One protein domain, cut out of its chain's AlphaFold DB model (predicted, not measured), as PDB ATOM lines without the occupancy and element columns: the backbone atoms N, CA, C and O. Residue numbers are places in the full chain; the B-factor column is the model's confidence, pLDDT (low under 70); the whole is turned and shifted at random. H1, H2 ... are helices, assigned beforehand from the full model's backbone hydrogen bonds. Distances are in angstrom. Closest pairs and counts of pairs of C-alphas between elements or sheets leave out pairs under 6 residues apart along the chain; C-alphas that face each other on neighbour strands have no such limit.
ATOM      1  N   ASP A  14      32.240  -9.707 -42.644       94.56
ATOM      2  CA  ASP A  14      32.280  -8.298 -42.258       94.56
ATOM      3  C   ASP A  14      33.723  -7.799 -42.097       94.56
ATOM      4  O   ASP A  14      34.087  -6.772 -42.666       94.56
ATOM      5  N   ALA A  15      34.577  -8.572 -41.421       90.88
ATOM      6  CA  ALA A  15      35.999  -8.262 -41.295       90.88
ATOM      7  C   ALA A  15      36.721  -8.257 -42.658       90.88
ATOM      8  O   ALA A  15      37.583  -7.409 -42.898       90.88
ATOM      9  N   TRP A  16      36.362  -9.174 -43.563       92.50
ATOM     10  CA  TRP A  16      36.884  -9.199 -44.934       92.50
ATOM     11  C   TRP A  16      36.492  -7.953 -45.732       92.50
ATOM     12  O   TRP A  16      37.342  -7.364 -46.407       92.50
ATOM     13  N   ASP A  17      35.222  -7.556 -45.661       95.69
ATOM     14  CA  ASP A  17      34.700  -6.407 -46.400       95.69
ATOM     15  C   ASP A  17      35.406  -5.115 -45.927       95.69
ATOM     16  O   ASP A  17      35.946  -4.382 -46.757       95.69
ATOM     17  N   ILE A  18      35.569  -4.924 -44.608       95.06
ATOM     18  CA  ILE A  18      36.332  -3.800 -44.024       95.06
ATOM     19  C   ILE A  18      37.791  -3.796 -44.506       95.06
ATOM     20  O   ILE A  18      38.307  -2.770 -44.953       95.06
ATOM     21  N   ALA A  19      38.478  -4.941 -44.437       93.56
ATOM     22  CA  ALA A  19      39.877  -5.029 -44.855       93.56
ATOM     23  C   ALA A  19      40.052  -4.749 -46.358       93.56
ATOM     24  O   ALA A  19      41.073  -4.196 -46.768       93.56
ATOM     25  N   THR A  20      39.059  -5.115 -47.173       95.56
ATOM     26  CA  THR A  20      39.039  -4.854 -48.616       95.56
ATOM     27  C   THR A  20      38.852  -3.370 -48.917       95.56
ATOM     28  O   THR A  20      39.567  -2.833 -49.763       95.56
ATOM     29  N   GLU A  21      37.930  -2.698 -48.226       97.00
ATOM     30  CA  GLU A  21      37.714  -1.253 -48.371       97.00
ATOM     31  C   GLU A  21      38.986  -0.467 -48.038       97.00
ATOM     32  O   GLU A  21      39.447   0.319 -48.866       97.00
ATOM     33  N   LEU A  22      39.623  -0.772 -46.903       96.19
ATOM     34  CA  LEU A  22      40.881  -0.138 -46.496       96.19
ATOM     35  C   LEU A  22      42.012  -0.420 -47.494       96.19
ATOM     36  O   LEU A  22      42.758   0.481 -47.870       96.19
ATOM     37  N   ALA A  23      42.146  -1.664 -47.957       96.81
ATOM     38  CA  ALA A  23      43.172  -2.018 -48.934       96.81
ATOM     39  C   ALA A  23      43.030  -1.205 -50.233       96.81
ATOM     40  O   ALA A  23      44.028  -0.714 -50.763       96.81
ATOM     41  N   ASN A  24      41.795  -1.017 -50.704       97.12
ATOM     42  CA  ASN A  24      41.504  -0.202 -51.882       97.12
ATOM     43  C   ASN A  24      41.775   1.287 -51.635       97.12
ATOM     44  O   ASN A  24      42.377   1.932 -52.491       97.12
ATOM     45  N   GLU A  25      41.367   1.819 -50.480       97.38
ATOM     46  CA  GLU A  25      41.587   3.220 -50.099       97.38
ATOM     47  C   GLU A  25      43.080   3.572 -50.070       97.38
ATOM     48  O   GLU A  25      43.498   4.578 -50.643       97.38
ATOM     49  N   TYR A  26      43.900   2.709 -49.464       95.69
ATOM     50  CA  TYR A  26      45.341   2.934 -49.322       95.69
ATOM     51  C   TYR A  26      46.175   2.408 -50.500       95.69
ATOM     52  O   TYR A  26      47.392   2.592 -50.517       95.69
ATOM     53  N   GLY A  27      45.557   1.756 -51.491       96.00
ATOM     54  CA  GLY A  27      46.258   1.205 -52.656       96.00
ATOM     55  C   GLY A  27      47.246   0.083 -52.310       96.00
ATOM     56  O   GLY A  27      48.295  -0.043 -52.945       96.00
ATOM     57  N   VAL A  28      46.934  -0.728 -51.298       96.00
ATOM     58  CA  VAL A  28      47.784  -1.822 -50.797       96.00
ATOM     59  C   VAL A  28      47.069  -3.171 -50.882       96.00
ATOM     60  O   VAL A  28      45.884  -3.260 -51.176       96.00
ATOM     61  N   SER A  29      47.786  -4.269 -50.627       94.06
ATOM     62  CA  SER A  29      47.150  -5.592 -50.555       94.06
ATOM     63  C   SER A  29      46.387  -5.787 -49.238       94.06
ATOM     64  O   SER A  29      46.825  -5.321 -48.189       94.06
ATOM     65  N   ILE A  30      45.311  -6.580 -49.260       92.94
ATOM     66  CA  ILE A  30      44.576  -6.982 -48.043       92.94
ATOM     67  C   ILE A  30      45.515  -7.651 -47.024       92.94
ATOM     68  O   ILE A  30      45.441  -7.380 -45.829       92.94
ATOM     69  N   CYS A  31      46.466  -8.471 -47.490       90.56
ATOM     70  CA  CYS A  31      47.476  -9.084 -46.624       90.56
ATOM     71  C   CYS A  31      48.323  -8.045 -45.872       90.56
ATOM     72  O   CYS A  31      48.733  -8.304 -44.741       90.56
ATOM     73  N   HIS A  32      48.586  -6.885 -46.481       93.06
ATOM     74  CA  HIS A  32      49.316  -5.794 -45.838       93.06
ATOM     75  C   HIS A  32      48.489  -5.174 -44.706       93.06
ATOM     76  O   HIS A  32      48.983  -5.100 -43.585       93.06
ATOM     77  N   ILE A  33      47.214  -4.852 -44.962       94.69
ATOM     78  CA  ILE A  33      46.279  -4.337 -43.943       94.69
ATOM     79  C   ILE A  33      46.188  -5.282 -42.740       94.69
ATOM     80  O   ILE A  33      46.326  -4.853 -41.593       94.69
ATOM     81  N   ILE A  34      46.015  -6.584 -42.991       91.19
ATOM     82  CA  ILE A  34      45.938  -7.595 -41.928       91.19
ATOM     83  C   ILE A  34      47.260  -7.674 -41.151       91.19
ATOM     84  O   ILE A  34      47.245  -7.757 -39.925       91.19
ATOM     85  N   SER A  35      48.404  -7.619 -41.840       90.44
ATOM     86  CA  SER A  35      49.721  -7.687 -41.191       90.44
ATOM     87  C   SER A  35      49.970  -6.496 -40.264       90.44
ATOM     88  O   SER A  35      50.426  -6.694 -39.139       90.44
ATOM     89  N   GLU A  36      49.642  -5.279 -40.706       92.38
ATOM     90  CA  GLU A  36      49.748  -4.075 -39.871       92.38
ATOM     91  C   GLU A  36      48.789  -4.128 -38.683       92.38
ATOM     92  O   GLU A  36      49.185  -3.821 -37.562       92.38
ATOM     93  N   SER A  37      47.562  -4.608 -38.898       88.94
ATOM     94  CA  SER A  37      46.570  -4.757 -37.826       88.94
ATOM     95  C   SER A  37      47.052  -5.722 -36.738       88.94
ATOM     96  O   SER A  37      46.954  -5.422 -35.551       88.94
ATOM     97  N   VAL A  38      47.629  -6.866 -37.126       88.44
ATOM     98  CA  VAL A  38      48.197  -7.841 -36.179       88.44
ATOM     99  C   VAL A  38      49.360  -7.236 -35.391       88.44
ATOM    100  O   VAL A  38      49.410  -7.408 -34.174       88.44
ATOM    101  N   ARG A  39      50.274  -6.512 -36.056       91.12
ATOM    102  CA  ARG A  39      51.395  -5.826 -35.388       91.12
ATOM    103  C   ARG A  39      50.901  -4.784 -34.390       91.12
ATOM    104  O   ARG A  39      51.304  -4.815 -33.232       91.12
ATOM    105  N   TYR A  40      49.979  -3.927 -34.819       87.44
ATOM    106  CA  TYR A  40      49.407  -2.888 -33.974       87.44
ATOM    107  C   TYR A  40      48.750  -3.477 -32.721       87.44
ATOM    108  O   TYR A  40      49.035  -3.029 -31.611       87.44
ATOM    109  N   CYS A  41      47.926  -4.517 -32.881       86.06
ATOM    110  CA  CYS A  41      47.293  -5.189 -31.750       86.06
ATOM    111  C   CYS A  41      48.321  -5.838 -30.815       86.06
ATOM    112  O   CYS A  41      48.172  -5.738 -29.604       86.06
ATOM    113  N   ALA A  42      49.371  -6.470 -31.344       84.19
ATOM    114  CA  ALA A  42      50.410  -7.079 -30.513       84.19
ATOM    115  C   ALA A  42      51.166  -6.054 -29.648       84.19
ATOM    116  O   ALA A  42      51.587  -6.386 -28.544       84.19
ATOM    117  N   GLU A  43      51.328  -4.824 -30.138       85.44
ATOM    118  CA  GLU A  43      52.047  -3.756 -29.435       85.44
ATOM    119  C   GLU A  43      51.155  -2.927 -28.500       85.44
ATOM    120  O   GLU A  43      51.644  -2.406 -27.500       85.44
ATOM    121  N   ASN A  44      49.861  -2.789 -28.816       83.75
ATOM    122  CA  ASN A  44      48.994  -1.787 -28.183       83.75
ATOM    123  C   ASN A  44      47.749  -2.362 -27.501       83.75
ATOM    124  O   ASN A  44      47.099  -1.648 -26.736       83.75
ATOM    125  N   ALA A  45      47.363  -3.611 -27.778       75.44
ATOM    126  CA  ALA A  45      46.151  -4.163 -27.190       75.44
ATOM    127  C   ALA A  45      46.424  -4.695 -25.779       75.44
ATOM    128  O   ALA A  45      47.162  -5.662 -25.582       75.44
ATOM    129  N   GLU A  46      45.740  -4.121 -24.790       67.94
ATOM    130  CA  GLU A  46      45.476  -4.824 -23.538       67.94
ATOM    131  C   GLU A  46      44.458  -5.932 -23.825       67.94
ATOM    132  O   GLU A  46      43.240  -5.725 -23.800       67.94
ATOM    133  N   PHE A  47      44.958  -7.123 -24.149       64.25
ATOM    134  CA  PHE A  47      44.118  -8.305 -24.260       64.25
ATOM    135  C   PHE A  47      43.564  -8.632 -22.873       64.25
ATOM    136  O   PHE A  47      44.268  -9.150 -22.009       64.25
ATOM    137  N   LYS A  48      42.286  -8.320 -22.645       60.09
ATOM    138  CA  LYS A  48      41.568  -8.869 -21.495       60.09
ATOM    139  C   LYS A  48      41.445 -10.372 -21.706       60.09
ATOM    140  O   LYS A  48      41.065 -10.796 -22.798       60.09
ATOM    141  N   GLU A  49      41.736 -11.166 -20.677       55.44
ATOM    142  CA  GLU A  49      41.297 -12.560 -20.658       55.44
ATOM    143  C   GLU A  49      39.781 -12.560 -20.844       55.44
ATOM    144  O   GLU A  49      39.013 -12.096 -20.001       55.44
ATOM    145  N   MET A  50      39.362 -12.996 -22.021       54.69
ATOM    146  CA  MET A  50      37.974 -13.225 -22.350       54.69
ATOM    147  C   MET A  50      37.827 -14.728 -22.517       54.69
ATOM    148  O   MET A  50      38.623 -15.341 -23.229       54.69
ATOM    149  N   ASP A  51      36.797 -15.311 -21.903       49.25
ATOM    150  CA  ASP A  51      36.338 -16.664 -22.222       49.25
ATOM    151  C   ASP A  51      35.756 -16.654 -23.641       49.25
ATOM    152  O   ASP A  51      34.542 -16.656 -23.869       49.25
ATOM    153  N   VAL A  52      36.634 -16.564 -24.635       52.41
ATOM    154  CA  VAL A  52      36.247 -16.717 -26.026       52.41
ATOM    155  C   VAL A  52      35.932 -18.192 -26.193       52.41
ATOM    156  O   VAL A  52      36.815 -19.043 -26.090       52.41
ATOM    157  N   VAL A  53      34.666 -18.516 -26.456       50.56
ATOM    158  CA  VAL A  53      34.294 -19.850 -26.926       50.56
ATOM    159  C   VAL A  53      34.975 -20.029 -28.278       50.56
ATOM    160  O   VAL A  53      34.441 -19.623 -29.313       50.56
ATOM    161  N   VAL A  54      36.183 -20.594 -28.270       52.50
ATOM    162  CA  VAL A  54      36.906 -20.961 -29.484       52.50
ATOM    163  C   VAL A  54      36.047 -22.008 -30.177       52.50
ATOM    164  O   VAL A  54      36.042 -23.188 -29.821       52.50
ATOM    165  N   LYS A  55      35.255 -21.577 -31.162       53.06
ATOM    166  CA  LYS A  55      34.616 -22.513 -32.080       53.06
ATOM    167  C   LYS A  55      35.762 -23.189 -32.818       53.06
ATOM    168  O   LYS A  55      36.470 -22.530 -33.574       53.06
ATOM    169  N   ARG A  56      35.976 -24.476 -32.519       54.47
ATOM    170  CA  ARG A  56      37.002 -25.336 -33.128       54.47
ATOM    171  C   ARG A  56      37.211 -24.968 -34.591       54.47
ATOM    172  O   ARG A  56      36.244 -24.922 -35.353       54.47
ATOM    173  N   LEU A  57      38.463 -24.749 -34.979       47.88
ATOM    174  CA  LEU A  57      38.810 -24.549 -36.376       47.88
ATOM    175  C   LEU A  57      38.467 -25.843 -37.131       47.88
ATOM    176  O   LEU A  57      39.126 -26.865 -36.959       47.88
ATOM    177  N   VAL A  58      37.407 -25.824 -37.939       50.75
ATOM    178  CA  VAL A  58      37.024 -26.985 -38.755       50.75
ATOM    179  C   VAL A  58      37.476 -26.759 -40.193       50.75
ATOM    180  O   VAL A  58      36.939 -25.897 -40.887       50.75
ATOM    181  N   ILE A  59      38.446 -27.533 -40.676       56.81
ATOM    182  CA  ILE A  59      38.837 -27.543 -42.090       56.81
ATOM    183  C   ILE A  59      38.112 -28.710 -42.775       56.81
ATOM    184  O   ILE A  59      38.430 -29.881 -42.566       56.81
ATOM    185  N   GLY A  60      37.100 -28.398 -43.590       68.62
ATOM    186  CA  GLY A  60      36.211 -29.409 -44.173       68.62
ATOM    187  C   GLY A  60      35.345 -30.059 -43.092       68.62
ATOM    188  O   GLY A  60      34.673 -29.349 -42.356       68.62
ATOM    189  N   ASN A  61      35.405 -31.390 -42.969       65.00
ATOM    190  CA  ASN A  61      34.752 -32.150 -41.888       65.00
ATOM    191  C   ASN A  61      35.704 -32.488 -40.725       65.00
ATOM    192  O   ASN A  61      35.357 -33.292 -39.862       65.00
ATOM    193  N   LYS A  62      36.925 -31.941 -40.711       43.72
ATOM    194  CA  LYS A  62      37.921 -32.244 -39.680       43.72
ATOM    195  C   LYS A  62      38.087 -31.070 -38.731       43.72
ATOM    196  O   LYS A  62      38.367 -29.956 -39.162       43.72
ATOM    197  N   VAL A  63      37.943 -31.355 -37.442       50.19
ATOM    198  CA  VAL A  63      38.401 -30.481 -36.361       50.19
ATOM    199  C   VAL A  63      39.927 -30.494 -36.367       50.19
ATOM    200  O   VAL A  63      40.523 -31.570 -36.388       50.19
ATOM    201  N   VAL A  64      40.538 -29.316 -36.373       56.09
ATOM    202  CA  VAL A  64      41.978 -29.137 -36.178       56.09
ATOM    203  C   VAL A  64      42.191 -28.790 -34.706       56.09
ATOM    204  O   VAL A  64      41.560 -27.851 -34.214       56.09
TER     205      VAL A  64
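AT A GLANCE: This is residues 14 to 64 of the 65 residues of the protein "Gp9" of Streptococcus gordonii (UniProt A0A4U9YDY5). Two helices meet about perpendicular, the first turns of H2 packing on the middle of H1 in a rough T, and from the far end of H2 a long tail without named elements swings out and folds back, making a wide open U with H2. The tail, residues 45 to 64, ends in a small turn where residues 58 to 59 pair with residues 62 to 63, antiparallel. The printed part has 51 residues, with two named helices in the order H1, H2 and no named strand; the class is all helix. It is only just loose, close to extended, with a radius of gyration of the C-alphas of 14.6 A, and flat, spanning 36 by 31 by 16 A.

IN THESE COORDINATES: H1 is residues 14 to 26, 18.6 A from its first C-alpha at (32.280, -8.298, -42.258) to its last. H2 is residues 30 to 44, 21.0 A long, and ends with C-alpha 44 at (48.994, -1.787, -28.183). Residues 45 to 64 follow, with C-alpha 64 at (41.978, -29.137, -36.178).

HOW THE PARTS SIT: H1 and H2 touch, with 9 pairs of C-alphas within 8 A. The closest C-alphas are those of Ala 23 and Ile 30, 5.2 A apart. H1 touches H2 with residues 19 to 23 alone, and H2 touches H1 with residues 30 to 34 alone. Their lines are about perpendicular, at 77 degrees. In H1 and H2 every O i to N i+4 pair is within hydrogen-bond range. Residues 38 to 54, of which 38 to 44 belong to H2, stand free, as do residues 57 to 62.

THE WHOLE: The C-alphas of Tyr 26 and Asn 61, the two farthest apart, are 37.4 A from each other. The link from H1 to H2 is tight, and the printed part has no cut. Mean pLDDT of the printed part is 78.3; residues 46 to 64 are under 70.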